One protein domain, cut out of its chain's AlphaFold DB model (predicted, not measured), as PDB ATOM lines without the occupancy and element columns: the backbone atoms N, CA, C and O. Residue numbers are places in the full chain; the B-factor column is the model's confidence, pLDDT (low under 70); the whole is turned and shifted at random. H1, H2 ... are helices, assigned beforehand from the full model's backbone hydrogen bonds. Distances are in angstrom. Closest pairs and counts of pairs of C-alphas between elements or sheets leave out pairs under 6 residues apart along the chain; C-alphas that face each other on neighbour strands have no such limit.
ATOM      1  N   GLU A  36      41.190 155.435  26.495       45.62
ATOM      2  CA  GLU A  36      41.258 156.873  26.174       45.62
ATOM      3  C   GLU A  36      42.291 157.256  25.093       45.62
ATOM      4  O   GLU A  36      42.059 158.199  24.343       45.62
ATOM      5  N   LYS A  37      43.419 156.537  24.969       47.62
ATOM      6  CA  LYS A  37      44.430 156.775  23.921       47.62
ATOM      7  C   LYS A  37      43.974 156.267  22.548       47.62
ATOM      8  O   LYS A  37      44.388 156.809  21.528       47.62
ATOM      9  N   HIS A  38      43.145 155.225  22.528       44.94
ATOM     10  CA  HIS A  38      42.636 154.573  21.313       44.94
ATOM     11  C   HIS A  38      41.187 154.967  20.979       44.94
ATOM     12  O   HIS A  38      40.708 154.706  19.883       44.94
ATOM     13  N   PHE A  39      40.502 155.610  21.922       50.53
ATOM     14  CA  PHE A  39      39.137 156.102  21.833       50.53
ATOM     15  C   PHE A  39      39.050 157.411  22.628       50.53
ATOM     16  O   PHE A  39      38.668 157.394  23.802       50.53
ATOM     17  N   PRO A  40      39.401 158.563  22.032       50.75
ATOM     18  CA  PRO A  40      39.297 159.858  22.695       50.75
ATOM     19  C   PRO A  40      37.833 160.328  22.703       50.75
ATOM     20  O   PRO A  40      37.508 161.405  22.210       50.75
ATOM     21  N   VAL A  41      36.925 159.499  23.221       51.53
ATOM     22  CA  VAL A  41      35.508 159.833  23.362       51.53
ATOM     23  C   VAL A  41      35.227 160.128  24.829       51.53
ATOM     24  O   VAL A  41      35.343 159.257  25.696       51.53
ATOM     25  N   ALA A  42      34.870 161.379  25.117       51.47
ATOM     26  CA  ALA A  42      34.482 161.802  26.456       51.47
ATOM     27  C   ALA A  42      33.305 160.948  26.966       51.47
ATOM     28  O   ALA A  42      32.328 160.740  26.253       51.47
ATOM     29  N   GLY A  43      33.407 160.435  28.196       54.31
ATOM     30  CA  GLY A  43      32.353 159.625  28.826       54.31
ATOM     31  C   GLY A  43      32.400 158.122  28.524       54.31
ATOM     32  O   GLY A  43      31.685 157.358  29.170       54.31
ATOM     33  N   LEU A  44      33.282 157.651  27.636       57.97
ATOM     34  CA  LEU A  44      33.404 156.217  27.332       57.97
ATOM     35  C   LEU A  44      33.848 155.393  28.552       57.97
ATOM     36  O   LEU A  44      33.384 154.276  28.773       57.97
ATOM     37  N   ARG A  45      34.712 155.975  29.389       58.38
ATOM     38  CA  ARG A  45      35.221 155.338  30.608       58.38
ATOM     39  C   ARG A  45      34.116 155.049  31.628       58.38
ATOM     40  O   ARG A  45      34.018 153.923  32.102       58.38
ATOM     41  N   SER A  46      33.237 156.018  31.886       58.19
ATOM     42  CA  SER A  46      32.091 155.860  32.797       58.19
ATOM     43  C   SER A  46      31.088 154.804  32.328       58.19
ATOM     44  O   SER A  46      30.404 154.194  33.140       58.19
ATOM     45  N   VAL A  47      31.015 154.556  31.022       56.25
ATOM     46  CA  VAL A  47      30.083 153.599  30.409       56.25
ATOM     47  C   VAL A  47      30.618 152.177  30.493       56.25
ATOM     48  O   VAL A  47      29.869 151.245  30.774       56.25
ATOM     49  N   ILE A  48      31.929 152.021  30.300       59.12
ATOM     50  CA  ILE A  48      32.638 150.753  30.487       59.12
ATOM     51  C   ILE A  48      32.607 150.328  31.955       59.12
ATOM     52  O   ILE A  48      32.354 149.160  32.240       59.12
ATOM     53  N   GLU A  49      32.803 151.272  32.879       61.25
ATOM     54  CA  GLU A  49      32.740 151.025  34.325       61.25
ATOM     55  C   GLU A  49      31.312 150.711  34.816       61.25
ATOM     56  O   GLU A  49      31.150 149.978  35.787       61.25
ATOM     57  N   ALA A  50      30.271 151.189  34.122       58.12
ATOM     58  CA  ALA A  50      28.874 150.900  34.453       58.12
ATOM     59  C   ALA A  50      28.395 149.491  34.035       58.12
ATOM     60  O   ALA A  50      27.242 149.151  34.300       58.12
ATOM     61  N   GLU A  51      29.230 148.689  33.353       54.88
ATOM     62  CA  GLU A  51      28.895 147.352  32.815       54.88
ATOM     63  C   GLU A  51      27.563 147.273  32.030       54.88
ATOM     64  O   GLU A  51      27.003 146.191  31.826       54.88
ATOM     65  N   CYS A  52      27.050 148.400  31.529       53.94
ATOM     66  CA  CYS A  52      25.846 148.410  30.710       53.94
ATOM     67  C   CYS A  52      26.134 147.744  29.359       53.94
ATOM     68  O   CYS A  52      27.175 147.981  28.748       53.94
ATOM     69  N   GLY A  53      25.206 146.889  28.914       63.22
ATOM     70  CA  GLY A  53      25.351 145.908  27.826       63.22
ATOM     71  C   GLY A  53      26.380 146.219  26.722       63.22
ATOM     72  O   GLY A  53      27.332 145.450  26.578       63.22
ATOM     73  N   PRO A  54      26.250 147.325  25.968       55.53
ATOM     74  CA  PRO A  54      27.136 147.646  24.842       55.53
ATOM     75  C   PRO A  54      28.605 147.830  25.244       55.53
ATOM     76  O   PRO A  54      29.514 147.469  24.499       55.53
ATOM     77  N   ALA A  55      28.871 148.325  26.452       60.38
ATOM     78  CA  ALA A  55      30.224 148.571  26.942       60.38
ATOM     79  C   ALA A  55      31.010 147.270  27.188       60.38
ATOM     80  O   ALA A  55      32.238 147.239  27.072       60.38
ATOM     81  N   ARG A  56      30.306 146.158  27.452       66.06
ATOM     82  CA  ARG A  56      30.917 144.821  27.525       66.06
ATOM     83  C   ARG A  56      31.474 144.374  26.175       66.06
ATOM     84  O   ARG A  56      32.475 143.662  26.141       66.06
ATOM     85  N   VAL A  57      30.868 144.811  25.069       67.69
ATOM     86  CA  VAL A  57      31.353 144.506  23.715       67.69
ATOM     87  C   VAL A  57      32.712 145.162  23.482       67.69
ATOM     88  O   VAL A  57      33.602 144.519  22.926       67.69
ATOM     89  N   LEU A  58      32.930 146.376  24.009       69.88
ATOM     90  CA  LEU A  58      34.222 147.066  23.919       69.88
ATOM     91  C   LEU A  58      35.344 146.325  24.658       69.88
ATOM     92  O   LEU A  58      36.470 146.232  24.163       69.88
ATOM     93  N   ASN A  59      35.029 145.725  25.808       69.56
ATOM     94  CA  ASN A  59      35.983 144.916  26.569       69.56
ATOM     95  C   ASN A  59      36.399 143.627  25.842       69.56
ATOM     96  O   ASN A  59      37.497 143.128  26.088       69.56
ATOM     97  N   ASN A  60      35.577 143.135  24.912       76.06
ATOM     98  CA  ASN A  60      35.841 141.925  24.130       76.06
ATOM     99  C   ASN A  60      36.537 142.189  22.784       76.06
ATOM    100  O   ASN A  60      36.848 141.240  22.067       76.06
ATOM    101  N   ILE A  61      36.807 143.451  22.427       81.62
ATOM    102  CA  ILE A  61      37.582 143.778  21.221       81.62
ATOM    103  C   ILE A  61      39.024 143.301  21.412       81.62
ATOM    104  O   ILE A  61      39.652 143.623  22.431       81.62
ATOM    105  N   ALA A  62      39.553 142.577  20.423       84.06
ATOM    106  CA  ALA A  62      40.924 142.079  20.444       84.06
ATOM    107  C   ALA A  62      41.944 143.229  20.427       84.06
ATOM    108  O   ALA A  62      41.677 144.317  19.916       84.06
ATOM    109  N   PHE A  63      43.137 142.994  20.974       82.62
ATOM    110  CA  PHE A  63      44.167 144.027  21.096       82.62
ATOM    111  C   PHE A  63      44.556 144.630  19.741       82.62
ATOM    112  O   PHE A  63      44.610 145.850  19.599       82.62
ATOM    113  N   GLU A  64      44.744 143.791  18.725       83.25
ATOM    114  CA  GLU A  64      45.070 144.206  17.361       83.25
ATOM    115  C   GLU A  64      44.007 145.145  16.786       83.25
ATOM    116  O   GLU A  64      44.328 146.127  16.124       83.25
ATOM    117  N   GLU A  65      42.736 144.887  17.083       84.81
ATOM    118  CA  GLU A  65      41.622 145.699  16.603       84.81
ATOM    119  C   GLU A  65      41.534 147.044  17.335       84.81
ATOM    120  O   GLU A  65      41.216 148.059  16.721       84.81
ATOM    121  N   ARG A  66      41.908 147.088  18.621       83.81
ATOM    122  CA  ARG A  66      42.078 148.356  19.354       83.81
ATOM    123  C   ARG A  66      43.241 149.170  18.796       83.81
ATOM    124  O   ARG A  66      43.143 150.392  18.691       83.81
ATOM    125  N   ILE A  67      44.337 148.512  18.405       85.81
ATOM    126  CA  ILE A  67      45.453 149.197  17.745       85.81
ATOM    127  C   ILE A  67      44.994 149.811  16.425       85.81
ATOM    128  O   ILE A  67      45.399 150.926  16.126       85.81
ATOM    129  N   LEU A  68      44.123 149.155  15.656       86.56
ATOM    130  CA  LEU A  68      43.615 149.734  14.407       86.56
ATOM    131  C   LEU A  68      42.843 151.046  14.610       86.56
ATOM    132  O   LEU A  68      42.748 151.814  13.658       86.56
ATOM    133  N   LEU A  69      42.356 151.330  15.823       85.00
ATOM    134  CA  LEU A  69      41.706 152.593  16.198       85.00
ATOM    135  C   LEU A  69      42.608 153.585  16.929       85.00
ATOM    136  O   LEU A  69      42.175 154.685  17.245       85.00
ATOM    137  N   SER A  70      43.895 153.274  17.098       81.19
ATOM    138  CA  SER A  70      44.884 154.199  17.679       81.19
ATOM    139  C   SER A  70      45.131 155.477  16.865       81.19
ATOM    140  O   SER A  70      45.950 156.306  17.258       81.19
ATOM    141  N   SER A  71      44.480 155.620  15.712       79.06
ATOM    142  CA  SER A  71      44.651 156.708  14.756       79.06
ATOM    143  C   SER A  71      43.297 157.184  14.234       79.06
ATOM    144  O   SER A  71      42.355 156.399  14.118       79.06
ATOM    145  N   ALA A  72      43.215 158.455  13.835       80.31
ATOM    146  CA  ALA A  72      41.992 159.048  13.286       80.31
ATOM    147  C   ALA A  72      41.541 158.400  11.964       80.31
ATOM    148  O   ALA A  72      40.348 158.280  11.719       80.31
ATOM    149  N   THR A  73      42.486 157.947  11.135       85.12
ATOM    150  CA  THR A  73      42.216 157.227   9.881       85.12
ATOM    151  C   THR A  73      43.043 155.950   9.802       85.12
ATOM    152  O   THR A  73      44.101 155.851  10.440       85.12
ATOM    153  N   ILE A  74      42.592 154.976   9.002       87.69
ATOM    154  CA  ILE A  74      43.341 153.731   8.776       87.69
ATOM    155  C   ILE A  74      44.671 154.004   8.065       87.69
ATOM    156  O   ILE A  74      45.684 153.399   8.396       87.69
ATOM    157  N   GLU A  75      44.710 154.985   7.164       89.69
ATOM    158  CA  GLU A  75      45.923 155.401   6.461       89.69
ATOM    159  C   GLU A  75      46.951 156.037   7.402       89.69
ATOM    160  O   GLU A  75      48.135 156.008   7.103       89.69
ATOM    161  N   SER A  76      46.548 156.576   8.549       86.19
ATOM    162  CA  SER A  76      47.499 157.100   9.539       86.19
ATOM    163  C   SER A  76      47.940 156.036  10.552       86.19
ATOM    164  O   SER A  76      48.762 156.319  11.420       86.19
ATOM    165  N   ASN A  77      47.382 154.824  10.487       92.19
ATOM    166  CA  ASN A  77      47.683 153.763  11.438       92.19
ATOM    167  C   ASN A  77      49.043 153.121  11.133       92.19
ATOM    168  O   ASN A  77      49.255 152.617  10.033       92.19
ATOM    169  N   GLU A  78      49.945 153.072  12.114       89.25
ATOM    170  CA  GLU A  78      51.305 152.541  11.928       89.25
ATOM    171  C   GLU A  78      51.321 151.060  11.517       89.25
ATOM    172  O   GLU A  78      52.082 150.675  10.627       89.25
ATOM    173  N   MET A  79      50.455 150.226  12.110       91.62
ATOM    174  CA  MET A  79      50.379 148.801  11.768       91.62
ATOM    175  C   MET A  79      49.920 148.614  10.320       91.62
ATOM    176  O   MET A  79      50.495 147.806   9.583       91.62
ATOM    177  N   TYR A  80      48.901 149.367   9.904       94.25
ATOM    178  CA  TYR A  80      48.419 149.359   8.526       94.25
ATOM    179  C   TYR A  80      49.496 149.871   7.559       94.25
ATOM    180  O   TYR A  80      49.803 149.210   6.566       94.25
ATOM    181  N   GLN A  81      50.120 151.006   7.882       95.81
ATOM    182  CA  GLN A  81      51.164 151.628   7.069       95.81
ATOM    183  C   GLN A  81      52.365 150.715   6.866       95.81
ATOM    184  O   GLN A  81      52.851 150.593   5.744       95.81
ATOM    185  N   HIS A  82      52.799 150.006   7.906       95.81
ATOM    186  CA  HIS A  82      53.881 149.036   7.793       95.81
ATOM    187  C   HIS A  82      53.592 147.967   6.723       95.81
ATOM    188  O   HIS A  82      54.420 147.703   5.850       95.81
ATOM    189  N   HIS A  83      52.389 147.388   6.740       96.56
ATOM    190  CA  HIS A  83      51.994 146.370   5.761       96.56
ATOM    191  C   HIS A  83      51.781 146.961   4.364       96.56
ATOM    192  O   HIS A  83      52.128 146.326   3.369       96.56
ATOM    193  N   TYR A  84      51.262 148.186   4.278       97.44
ATOM    194  CA  TYR A  84      51.084 148.888   3.011       97.44
ATOM    195  C   TYR A  84      52.427 149.210   2.341       97.44
ATOM    196  O   TYR A  84      52.587 149.035   1.134       97.44
ATOM    197  N   GLN A  85      53.431 149.611   3.124       98.06
ATOM    198  CA  GLN A  85      54.793 149.825   2.637       98.06
ATOM    199  C   GLN A  85      55.437 148.524   2.145       98.06
ATOM    200  O   GLN A  85      56.117 148.528   1.118       98.06
ATOM    201  N   LEU A  86      55.203 147.404   2.839       98.00
ATOM    202  CA  LEU A  86      55.687 146.098   2.396       98.00
ATOM    203  C   LEU A  86      55.043 145.673   1.069       98.00
ATOM    204  O   LEU A  86      55.760 145.235   0.170       98.00
ATOM    205  N   LEU A  87      53.727 145.868   0.922       98.31
ATOM    206  CA  LEU A  87      53.014 145.623  -0.333       98.31
ATOM    207  C   LEU A  87      53.627 146.444  -1.472       98.31
ATOM    208  O   LEU A  87      54.058 145.879  -2.470       98.31
ATOM    209  N   ARG A  88      53.764 147.761  -1.279       98.06
ATOM    210  CA  ARG A  88      54.368 148.681  -2.258       98.06
ATOM    211  C   ARG A  88      55.767 148.244  -2.684       98.06
ATOM    212  O   ARG A  88      56.114 148.332  -3.862       98.06
ATOM    213  N   LYS A  89      56.582 147.797  -1.725       98.19
ATOM    214  CA  LYS A  89      57.936 147.306  -1.990       98.19
ATOM    215  C   LYS A  89      57.908 146.054  -2.866       98.19
ATOM    216  O   LYS A  89      58.672 145.993  -3.822       98.19
ATOM    217  N   LEU A  90      57.045 145.087  -2.557       97.88
ATOM    218  CA  LEU A  90      56.924 143.855  -3.338       97.88
ATOM    219  C   LEU A  90      56.365 144.116  -4.736       97.88
ATOM    220  O   LEU A  90      56.959 143.660  -5.706       97.88
ATOM    221  N   GLU A  91      55.304 144.917  -4.859       98.00
ATOM    222  CA  GLU A  91      54.754 145.322  -6.160       98.00
ATOM    223  C   GLU A  91      55.835 145.982  -7.025       98.00
ATOM    224  O   GLU A  91      56.021 145.610  -8.178       98.00
ATOM    225  N   SER A  92      56.629 146.891  -6.448       97.88
ATOM    226  CA  SER A  92      57.736 147.533  -7.170       97.88
ATOM    227  C   SER A  92      58.809 146.530  -7.606       97.88
ATOM    228  O   SER A  92      59.345 146.653  -8.702       97.88
ATOM    229  N   GLN A  93      59.127 145.534  -6.773       97.50
ATOM    230  CA  GLN A  93      60.099 144.489  -7.114       97.50
ATOM    231  C   GLN A  93      59.612 143.599  -8.260       97.50
ATOM    232  O   GLN A  93      60.392 143.290  -9.161       97.50
ATOM    233  N   VAL A  94      58.336 143.209  -8.248       96.56
ATOM    234  CA  VAL A  94      57.731 142.418  -9.328       96.56
ATOM    235  C   VAL A  94      57.725 143.217 -10.628       96.56
ATOM    236  O   VAL A  94      58.202 142.725 -11.649       96.56
ATOM    237  N   LEU A  95      57.284 144.475 -10.583       95.19
ATOM    238  CA  LEU A  95      57.271 145.355 -11.754       95.19
ATOM    239  C   LEU A  95      58.675 145.593 -12.321       95.19
ATOM    240  O   LEU A  95      58.851 145.570 -13.538       95.19
ATOM    241  N   GLN A  96      59.682 145.760 -11.458       94.88
ATOM    242  CA  GLN A  96      61.072 145.880 -11.894       94.88
ATOM    243  C   GLN A  96      61.550 144.596 -12.584       94.88
ATOM    244  O   GLN A  96      62.126 144.668 -13.661       94.88
ATOM    245  N   SER A  97      61.234 143.419 -12.034       92.56
ATOM    246  CA  SER A  97      61.576 142.133 -12.661       92.56
ATOM    247  C   SER A  97      60.920 141.939 -14.034       92.56
ATOM    248  O   SER A  97      61.507 141.305 -14.914       92.56
ATOM    249  N   VAL A  98      59.699 142.444 -14.224       92.12
ATOM    250  CA  VAL A  98      59.017 142.424 -15.526       92.12
ATOM    251  C   VAL A  98      59.716 143.369 -16.506       92.12
ATOM    252  O   VAL A  98      59.992 142.975 -17.638       92.12
ATOM    253  N   ALA A  99      60.065 144.581 -16.064       89.50
ATOM    254  CA  ALA A  99      60.788 145.551 -16.881       89.50
ATOM    255  C   ALA A  99      62.177 145.041 -17.305       89.50
ATOM    256  O   ALA A  99      62.523 145.125 -18.483       89.50
ATOM    257  N   ASP A 100      62.938 144.457 -16.377       89.50
ATOM    258  CA  ASP A 100      64.281 143.926 -16.631       89.50
ATOM    259  C   ASP A 100      64.239 142.786 -17.663       89.50
ATOM    260  O   ASP A 100      64.990 142.798 -18.639       89.50
ATOM    261  N   ARG A 101      63.280 141.856 -17.527       84.81
ATOM    262  CA  ARG A 101      63.043 140.791 -18.520       84.81
ATOM    263  C   ARG A 101      62.703 141.344 -19.898       84.81
ATOM    264  O   ARG A 101      63.127 140.782 -20.908       84.81
ATOM    265  N   GLY A 102      61.940 142.434 -19.945       79.19
ATOM    266  CA  GLY A 102      61.618 143.093 -21.200       79.19
ATOM    267  C   GLY A 102      62.840 143.652 -21.899       79.19
ATOM    268  O   GLY A 102      63.049 143.346 -23.070       79.19
ATOM    269  N   ILE A 103      63.693 144.361 -21.162       74.56
ATOM    270  CA  ILE A 103      64.950 144.914 -21.681       74.56
ATOM    271  C   ILE A 103      65.867 143.804 -22.218       74.56
ATOM    272  O   ILE A 103      66.459 143.968 -23.285       74.56
ATOM    273  N   GLU A 104      65.967 142.673 -21.513       72.38
ATOM    274  CA  GLU A 104      66.822 141.544 -21.904       72.38
ATOM    275  C   GLU A 104      66.312 140.790 -23.145       72.38
ATOM    276  O   GLU A 104      67.118 140.306 -23.941       72.38
ATOM    277  N   CYS A 105      64.989 140.684 -23.329       65.94
ATOM    278  CA  CYS A 105      64.391 139.857 -24.385       65.94
ATOM    279  C   CYS A 105      64.022 140.637 -25.661       65.94
ATOM    280  O   CYS A 105      64.060 140.066 -26.752       65.94
ATOM    281  N   SER A 106      63.636 141.913 -25.556       60.50
ATOM    282  CA  SER A 106      63.381 142.796 -26.704       60.50
ATOM    283  C   SER A 106      63.265 144.263 -26.260       60.50
ATOM    284  O   SER A 106      62.374 144.589 -25.478       60.50
ATOM    285  N   PRO A 107      64.064 145.193 -26.813       64.25
ATOM    286  CA  PRO A 107      64.140 146.578 -26.337       64.25
ATOM    287  C   PRO A 107      62.876 147.421 -26.578       64.25
ATOM    288  O   PRO A 107      62.816 148.564 -26.131       64.25
ATOM    289  N   VAL A 108      61.870 146.898 -27.287       68.62
ATOM    290  CA  VAL A 108      60.620 147.615 -27.570       68.62
ATOM    291  C   VAL A 108      59.442 146.713 -27.233       68.62
ATOM    292  O   VAL A 108      58.966 145.942 -28.066       68.62
ATOM    293  N   TRP A 109      58.970 146.804 -25.994       72.50
ATOM    294  CA  TRP A 109      57.645 146.305 -25.657       72.50
ATOM    295  C   TRP A 109      56.608 147.331 -26.090       72.50
ATOM    296  O   TRP A 109      56.750 148.527 -25.830       72.50
ATOM    297  N   GLU A 110      55.543 146.861 -26.731       83.81
ATOM    298  CA  GLU A 110      54.329 147.661 -26.800       83.81
ATOM    299  C   GLU A 110      53.848 147.918 -25.358       83.81
ATOM    300  O   GLU A 110      53.820 146.975 -24.557       83.81
ATOM    301  N   PRO A 111      53.453 149.155 -24.997       85.06
ATOM    302  CA  PRO A 111      52.965 149.458 -23.654       85.06
ATOM    303  C   PRO A 111      51.864 148.506 -23.166       85.06
ATOM    304  O   PRO A 111      51.874 148.114 -22.003       85.06
ATOM    305  N   ALA A 112      50.953 148.083 -24.049       89.25
ATOM    306  CA  ALA A 112      49.887 147.139 -23.711       89.25
ATOM    307  C   ALA A 112      50.433 145.784 -23.226       89.25
ATOM    308  O   ALA A 112      49.983 145.269 -22.203       89.25
ATOM    309  N   THR A 113      51.451 145.246 -23.902       88.31
ATOM    310  CA  THR A 113      52.112 143.992 -23.516       88.31
ATOM    311  C   THR A 113      52.766 144.098 -22.144       88.31
ATOM    312  O   THR A 113      52.662 143.168 -21.347       88.31
ATOM    313  N   PHE A 114      53.393 145.240 -21.832       88.31
ATOM    314  CA  PHE A 114      53.956 145.467 -20.500       88.31
ATOM    315  C   PHE A 114      52.885 145.387 -19.412       88.31
ATOM    316  O   PHE A 114      53.089 144.694 -18.421       88.31
ATOM    317  N   PHE A 115      51.748 146.065 -19.597       90.81
ATOM    318  CA  PHE A 115      50.678 146.061 -18.598       90.81
ATOM    319  C   PHE A 115      50.084 144.668 -18.390       90.81
ATOM    320  O   PHE A 115      49.917 144.273 -17.243       90.81
ATOM    321  N   ILE A 116      49.855 143.904 -19.461       92.69
ATOM    322  CA  ILE A 116      49.341 142.528 -19.359       92.69
ATOM    323  C   ILE A 116      50.299 141.655 -18.538       92.69
ATOM    324  O   ILE A 116      49.884 141.028 -17.567       92.69
ATOM    325  N   LEU A 117      51.592 141.667 -18.878       92.62
ATOM    326  CA  LEU A 117      52.601 140.864 -18.179       92.62
ATOM    327  C   LEU A 117      52.812 141.323 -16.730       92.62
ATOM    328  O   LEU A 117      53.058 140.507 -15.844       92.62
ATOM    329  N   ALA A 118      52.722 142.628 -16.476       93.38
ATOM    330  CA  ALA A 118      52.804 143.191 -15.136       93.38
ATOM    331  C   ALA A 118      51.609 142.778 -14.269       93.38
ATOM    332  O   ALA A 118      51.800 142.382 -13.122       93.38
ATOM    333  N   GLU A 119      50.388 142.863 -14.798       95.38
ATOM    334  CA  GLU A 119      49.174 142.454 -14.093       95.38
ATOM    335  C   GLU A 119      49.184 140.957 -13.776       95.38
ATOM    336  O   GLU A 119      48.905 140.586 -12.636       95.38
ATOM    337  N   GLU A 120      49.574 140.120 -14.740       95.69
ATOM    338  CA  GLU A 120      49.728 138.674 -14.553       95.69
ATOM    339  C   GLU A 120      50.763 138.369 -13.461       95.69
ATOM    340  O   GLU A 120      50.443 137.714 -12.471       95.69
ATOM    341  N   ALA A 121      51.960 138.957 -13.547       95.81
ATOM    342  CA  ALA A 121      53.009 138.750 -12.550       95.81
ATOM    343  C   ALA A 121      52.608 139.226 -11.140       95.81
ATOM    344  O   ALA A 121      53.005 138.626 -10.140       95.81
ATOM    345  N   LEU A 122      51.828 140.306 -11.035       96.88
ATOM    346  CA  LEU A 122      51.297 140.787  -9.757       96.88
ATOM    347  C   LEU A 122      50.180 139.891  -9.205       96.88
ATOM    348  O   LEU A 122      50.008 139.844  -7.987       96.88
ATOM    349  N   ALA A 123      49.396 139.246 -10.070       95.81
ATOM    350  CA  ALA A 123      48.327 138.332  -9.679       95.81
ATOM    351  C   ALA A 123      48.865 136.962  -9.234       95.81
ATOM    352  O   ALA A 123      48.285 136.346  -8.341       95.81
ATOM    353  N   GLU A 124      49.976 136.516  -9.819       96.31
ATOM    354  CA  GLU A 124      50.636 135.248  -9.492       96.31
ATOM    355  C   GLU A 124      51.487 135.296  -8.209       96.31
ATOM    356  O   GLU A 124      51.818 134.249  -7.653       96.31
ATOM    357  N   ASP A 125      51.859 136.482  -7.703       97.38
ATOM    358  CA  ASP A 125      52.633 136.583  -6.457       97.38
ATOM    359  C   ASP A 125      51.722 136.430  -5.224       97.38
ATOM    360  O   ASP A 125      51.071 137.377  -4.765       97.38
ATOM    361  N   ASP A 126      51.730 135.232  -4.634       97.75
ATOM    362  CA  ASP A 126      50.973 134.892  -3.421       97.75
ATOM    363  C   ASP A 126      51.200 135.885  -2.271       97.75
ATOM    364  O   ASP A 126      50.277 136.204  -1.522       97.75
ATOM    365  N   ARG A 127      52.409 136.446  -2.134       97.56
ATOM    366  CA  ARG A 127      52.734 137.372  -1.033       97.56
ATOM    367  C   ARG A 127      52.034 138.714  -1.220       97.56
ATOM    368  O   ARG A 127      51.646 139.350  -0.238       97.56
ATOM    369  N   ILE A 128      51.895 139.160  -2.470       98.06
ATOM    370  CA  ILE A 128      51.136 140.365  -2.821       98.06
ATOM    371  C   ILE A 128      49.658 140.127  -2.522       98.06
ATOM    372  O   ILE A 128      49.024 140.963  -1.870       98.06
ATOM    373  N   THR A 129      49.127 138.975  -2.931       97.44
ATOM    374  CA  THR A 129      47.744 138.570  -2.654       97.44
ATOM    375  C   THR A 129      47.461 138.520  -1.152       97.44
ATOM    376  O   THR A 129      46.513 139.160  -0.682       97.44
ATOM    377  N   ASP A 130      48.330 137.880  -0.372       97.94
ATOM    378  CA  ASP A 130      48.223 137.792   1.086       97.94
ATOM    379  C   ASP A 130      48.254 139.167   1.758       97.94
ATOM    380  O   ASP A 130      47.457 139.454   2.657       97.94
ATOM    381  N   LEU A 131      49.148 140.061   1.321       97.94
ATOM    382  CA  LEU A 131      49.232 141.413   1.875       97.94
ATOM    383  C   LEU A 131      48.005 142.253   1.534       97.94
ATOM    384  O   LEU A 131      47.495 142.953   2.410       97.94
ATOM    385  N   ARG A 132      47.494 142.167   0.302       97.94
ATOM    386  CA  ARG A 132      46.248 142.837  -0.098       97.94
ATOM    387  C   ARG A 132      45.069 142.335   0.732       97.94
ATOM    388  O   ARG A 132      44.322 143.151   1.275       97.94
ATOM    389  N   ALA A 133      44.948 141.019   0.912       97.88
ATOM    390  CA  ALA A 133      43.924 140.415   1.759       97.88
ATOM    391  C   ALA A 133      44.054 140.869   3.222       97.88
ATOM    392  O   ALA A 133      43.060 141.223   3.862       97.88
ATOM    393  N   LYS A 134      45.279 140.937   3.750       97.12
ATOM    394  CA  LYS A 134      45.549 141.399   5.117       97.12
ATOM    395  C   LYS A 134      45.196 142.874   5.319       97.12
ATOM    396  O   LYS A 134      44.566 143.216   6.318       97.12
ATOM    397  N   LEU A 135      45.546 143.742   4.373       97.44
ATOM    398  CA  LEU A 135      45.187 145.163   4.414       97.44
ATOM    399  C   LEU A 135      43.671 145.365   4.315       97.44
ATOM    400  O   LEU A 135      43.109 146.184   5.043       97.44
ATOM    401  N   LEU A 136      42.993 144.590   3.465       97.81
ATOM    402  CA  LEU A 136      41.534 144.591   3.389       97.81
ATOM    403  C   LEU A 136      40.909 144.145   4.716       97.81
ATOM    404  O   LEU A 136      40.004 144.807   5.221       97.81
ATOM    405  N   LYS A 137      41.437 143.076   5.322       96.56
ATOM    406  CA  LYS A 137      41.010 142.612   6.643       96.56
ATOM    407  C   LYS A 137      41.137 143.720   7.689       96.56
ATOM    408  O   LYS A 137      40.188 143.933   8.432       96.56
ATOM    409  N   PHE A 138      42.247 144.460   7.718       95.56
ATOM    410  CA  PHE A 138      42.410 145.586   8.644       95.56
ATOM    411  C   PHE A 138      41.360 146.681   8.441       95.56
ATOM    412  O   PHE A 138      40.795 147.158   9.422       95.56
ATOM    413  N   ARG A 139      41.037 147.044   7.194       96.06
ATOM    414  CA  ARG A 139      39.964 148.014   6.912       96.06
ATOM    415  C   ARG A 139      38.610 147.522   7.422       96.06
ATOM    416  O   ARG A 139      37.922 148.253   8.124       96.06
ATOM    417  N   ILE A 140      38.260 146.268   7.128       95.38
ATOM    418  CA  ILE A 140      37.003 145.652   7.581       95.38
ATOM    419  C   ILE A 140      36.934 145.618   9.111       95.38
ATOM    420  O   ILE A 140      35.918 145.987   9.694       95.38
ATOM    421  N   GLN A 141      38.017 145.195   9.768       93.00
ATOM    422  CA  GLN A 141      38.091 145.157  11.226       93.00
ATOM    423  C   GLN A 141      37.916 146.545  11.828       93.00
ATOM    424  O   GLN A 141      37.155 146.691  12.779       93.00
ATOM    425  N   ARG A 142      38.561 147.562  11.252       91.56
ATOM    426  CA  ARG A 142      38.418 148.937  11.718       91.56
ATOM    427  C   ARG A 142      36.967 149.413  11.620       91.56
ATOM    428  O   ARG A 142      36.420 149.802  12.643       91.56
ATOM    429  N   PHE A 143      36.328 149.285  10.455       91.56
ATOM    430  CA  PHE A 143      34.927 149.696  10.276       91.56
ATOM    431  C   PHE A 143      33.977 148.982  11.235       91.56
ATOM    432  O   PHE A 143      33.085 149.600  11.810       91.56
ATOM    433  N   ARG A 144      34.190 147.678  11.451       91.56
ATOM    434  CA  ARG A 144      33.407 146.903  12.416       91.56
ATOM    435  C   ARG A 144      33.508 147.499  13.817       91.56
ATOM    436  O   ARG A 144      32.497 147.608  14.501       91.56
ATOM    437  N   VAL A 145      34.715 147.846  14.260       85.69
ATOM    438  CA  VAL A 145      34.913 148.383  15.607       85.69
ATOM    439  C   VAL A 145      34.445 149.836  15.716       85.69
ATOM    440  O   VAL A 145      33.857 150.182  16.734       85.69
ATOM    441  N   GLU A 146      34.619 150.661  14.679       86.06
ATOM    442  CA  GLU A 146      34.051 152.020  14.625       86.06
ATOM    443  C   GLU A 146      32.532 151.989  14.812       86.06
ATOM    444  O   GLU A 146      32.021 152.708  15.664       86.06
ATOM    445  N   ALA A 147      31.832 151.085  14.117       86.69
ATOM    446  CA  ALA A 147      30.386 150.921  14.262       86.69
ATOM    447  C   ALA A 147      29.972 150.528  15.692       86.69
ATOM    448  O   ALA A 147      29.023 151.084  16.237       86.69
ATOM    449  N   VAL A 148      30.707 149.607  16.332       83.69
ATOM    450  CA  VAL A 148      30.446 149.221  17.734       83.69
ATOM    451  C   VAL A 148      30.630 150.412  18.674       83.69
ATOM    452  O   VAL A 148      29.863 150.593  19.616       83.69
ATOM    453  N   VAL A 149      31.654 151.230  18.445       81.00
ATOM    454  CA  VAL A 149      31.948 152.391  19.293       81.00
ATOM    455  C   VAL A 149      30.906 153.476  19.101       81.00
ATOM    456  O   VAL A 149      30.443 154.038  20.088       81.00
ATOM    457  N   GLU A 150      30.503 153.738  17.863       83.00
ATOM    458  CA  GLU A 150      29.428 154.673  17.546       83.00
ATOM    459  C   GLU A 150      28.107 154.250  18.203       83.00
ATOM    460  O   GLU A 150      27.450 155.078  18.830       83.00
ATOM    461  N   GLU A 151      27.761 152.959  18.163       81.69
ATOM    462  CA  GLU A 151      26.578 152.422  18.842       81.69
ATOM    463  C   GLU A 151      26.649 152.637  20.362       81.69
ATOM    464  O   GLU A 151      25.690 153.116  20.971       81.69
ATOM    465  N   VAL A 152      27.793 152.331  20.984       76.75
ATOM    466  CA  VAL A 152      27.984 152.531  22.428       76.75
ATOM    467  C   VAL A 152      27.861 154.012  22.784       76.75
ATOM    468  O   VAL A 152      27.191 154.350  23.752       76.75
ATOM    469  N   VAL A 153      28.476 154.903  22.009       73.88
ATOM    470  CA  VAL A 153      28.430 156.353  22.248       73.88
ATOM    471  C   VAL A 153      27.018 156.904  22.037       73.88
ATOM    472  O   VAL A 153      26.556 157.719  22.836       73.88
ATOM    473  N   GLY A 154      26.298 156.423  21.022       72.44
ATOM    474  CA  GLY A 154      24.913 156.800  20.749       72.44
ATOM    475  C   GLY A 154      23.945 156.412  21.868       72.44
ATOM    476  O   GLY A 154      23.012 157.157  22.151       72.44
ATOM    477  N   GLN A 155      24.194 155.299  22.564       67.94
ATOM    478  CA  GLN A 155      23.401 154.885  23.732       67.94
ATOM    479  C   GLN A 155      23.714 155.688  25.009       67.94
ATOM    480  O   GLN A 155      22.974 155.605  25.988       67.94
ATOM    481  N   VAL A 156      24.807 156.454  25.012       61.06
ATOM    482  CA  VAL A 156      25.311 157.217  26.167       61.06
ATOM    483  C   VAL A 156      25.012 158.706  26.035       61.06
ATOM    484  O   VAL A 156      24.957 159.416  27.042       61.06
TER     485      VAL A 156
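What this domain is: This is residues 36 to 156 of the 198 residues of an uncharacterized protein of Puccinia graminis f. sp. tritici (UniProt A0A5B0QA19). This is a long rod in which two long helices, H4 and H6, overlap side by side along part of their lengths. H5 folds back on H4 towards one end; towards the other, H3 and H2 pack on H6, and H1 on H2. The printed part has 121 residues, with six named helices, H1 to H6 in chain order, holding 90 of them, and no named strand; its class is all helix, and it is extended, with a radius of gyration of the C-alphas of 21.4 A and spans of 71 by 20 by 19 A.

Where its parts are: Find C-alpha 44 at (33.404, 156.217, 27.332); H1 runs from there to 49, then come H2, residues 53 to 59, and H3, 63 to 68. H4, 78 to 105, is 40.6 A long, H5, 111 to 124, 20.2 A, and H6, 126 to 154, 41.8 A, ending at (24.913, 156.800, 20.749).

How they stand to each other: H1 touches H2, closest C-alphas Ile 48 and Ala 55, 4.8 A. H4 touches H6 with residues 80 to 91 alone, at a shallow tilt of 25 degrees, opposite ways; closest C-alphas Leu 87 and Leu 131, 6.1 A. Every O i to N i+4 pair is within hydrogen-bond range except in H2, 1 of 3, with 4 of 4 O i to N i+3.

The domain as a whole: The printed part has no cut and no long link; pLDDT is under 70 at residues 36 to 59, 105 to 108 and 155 to 156.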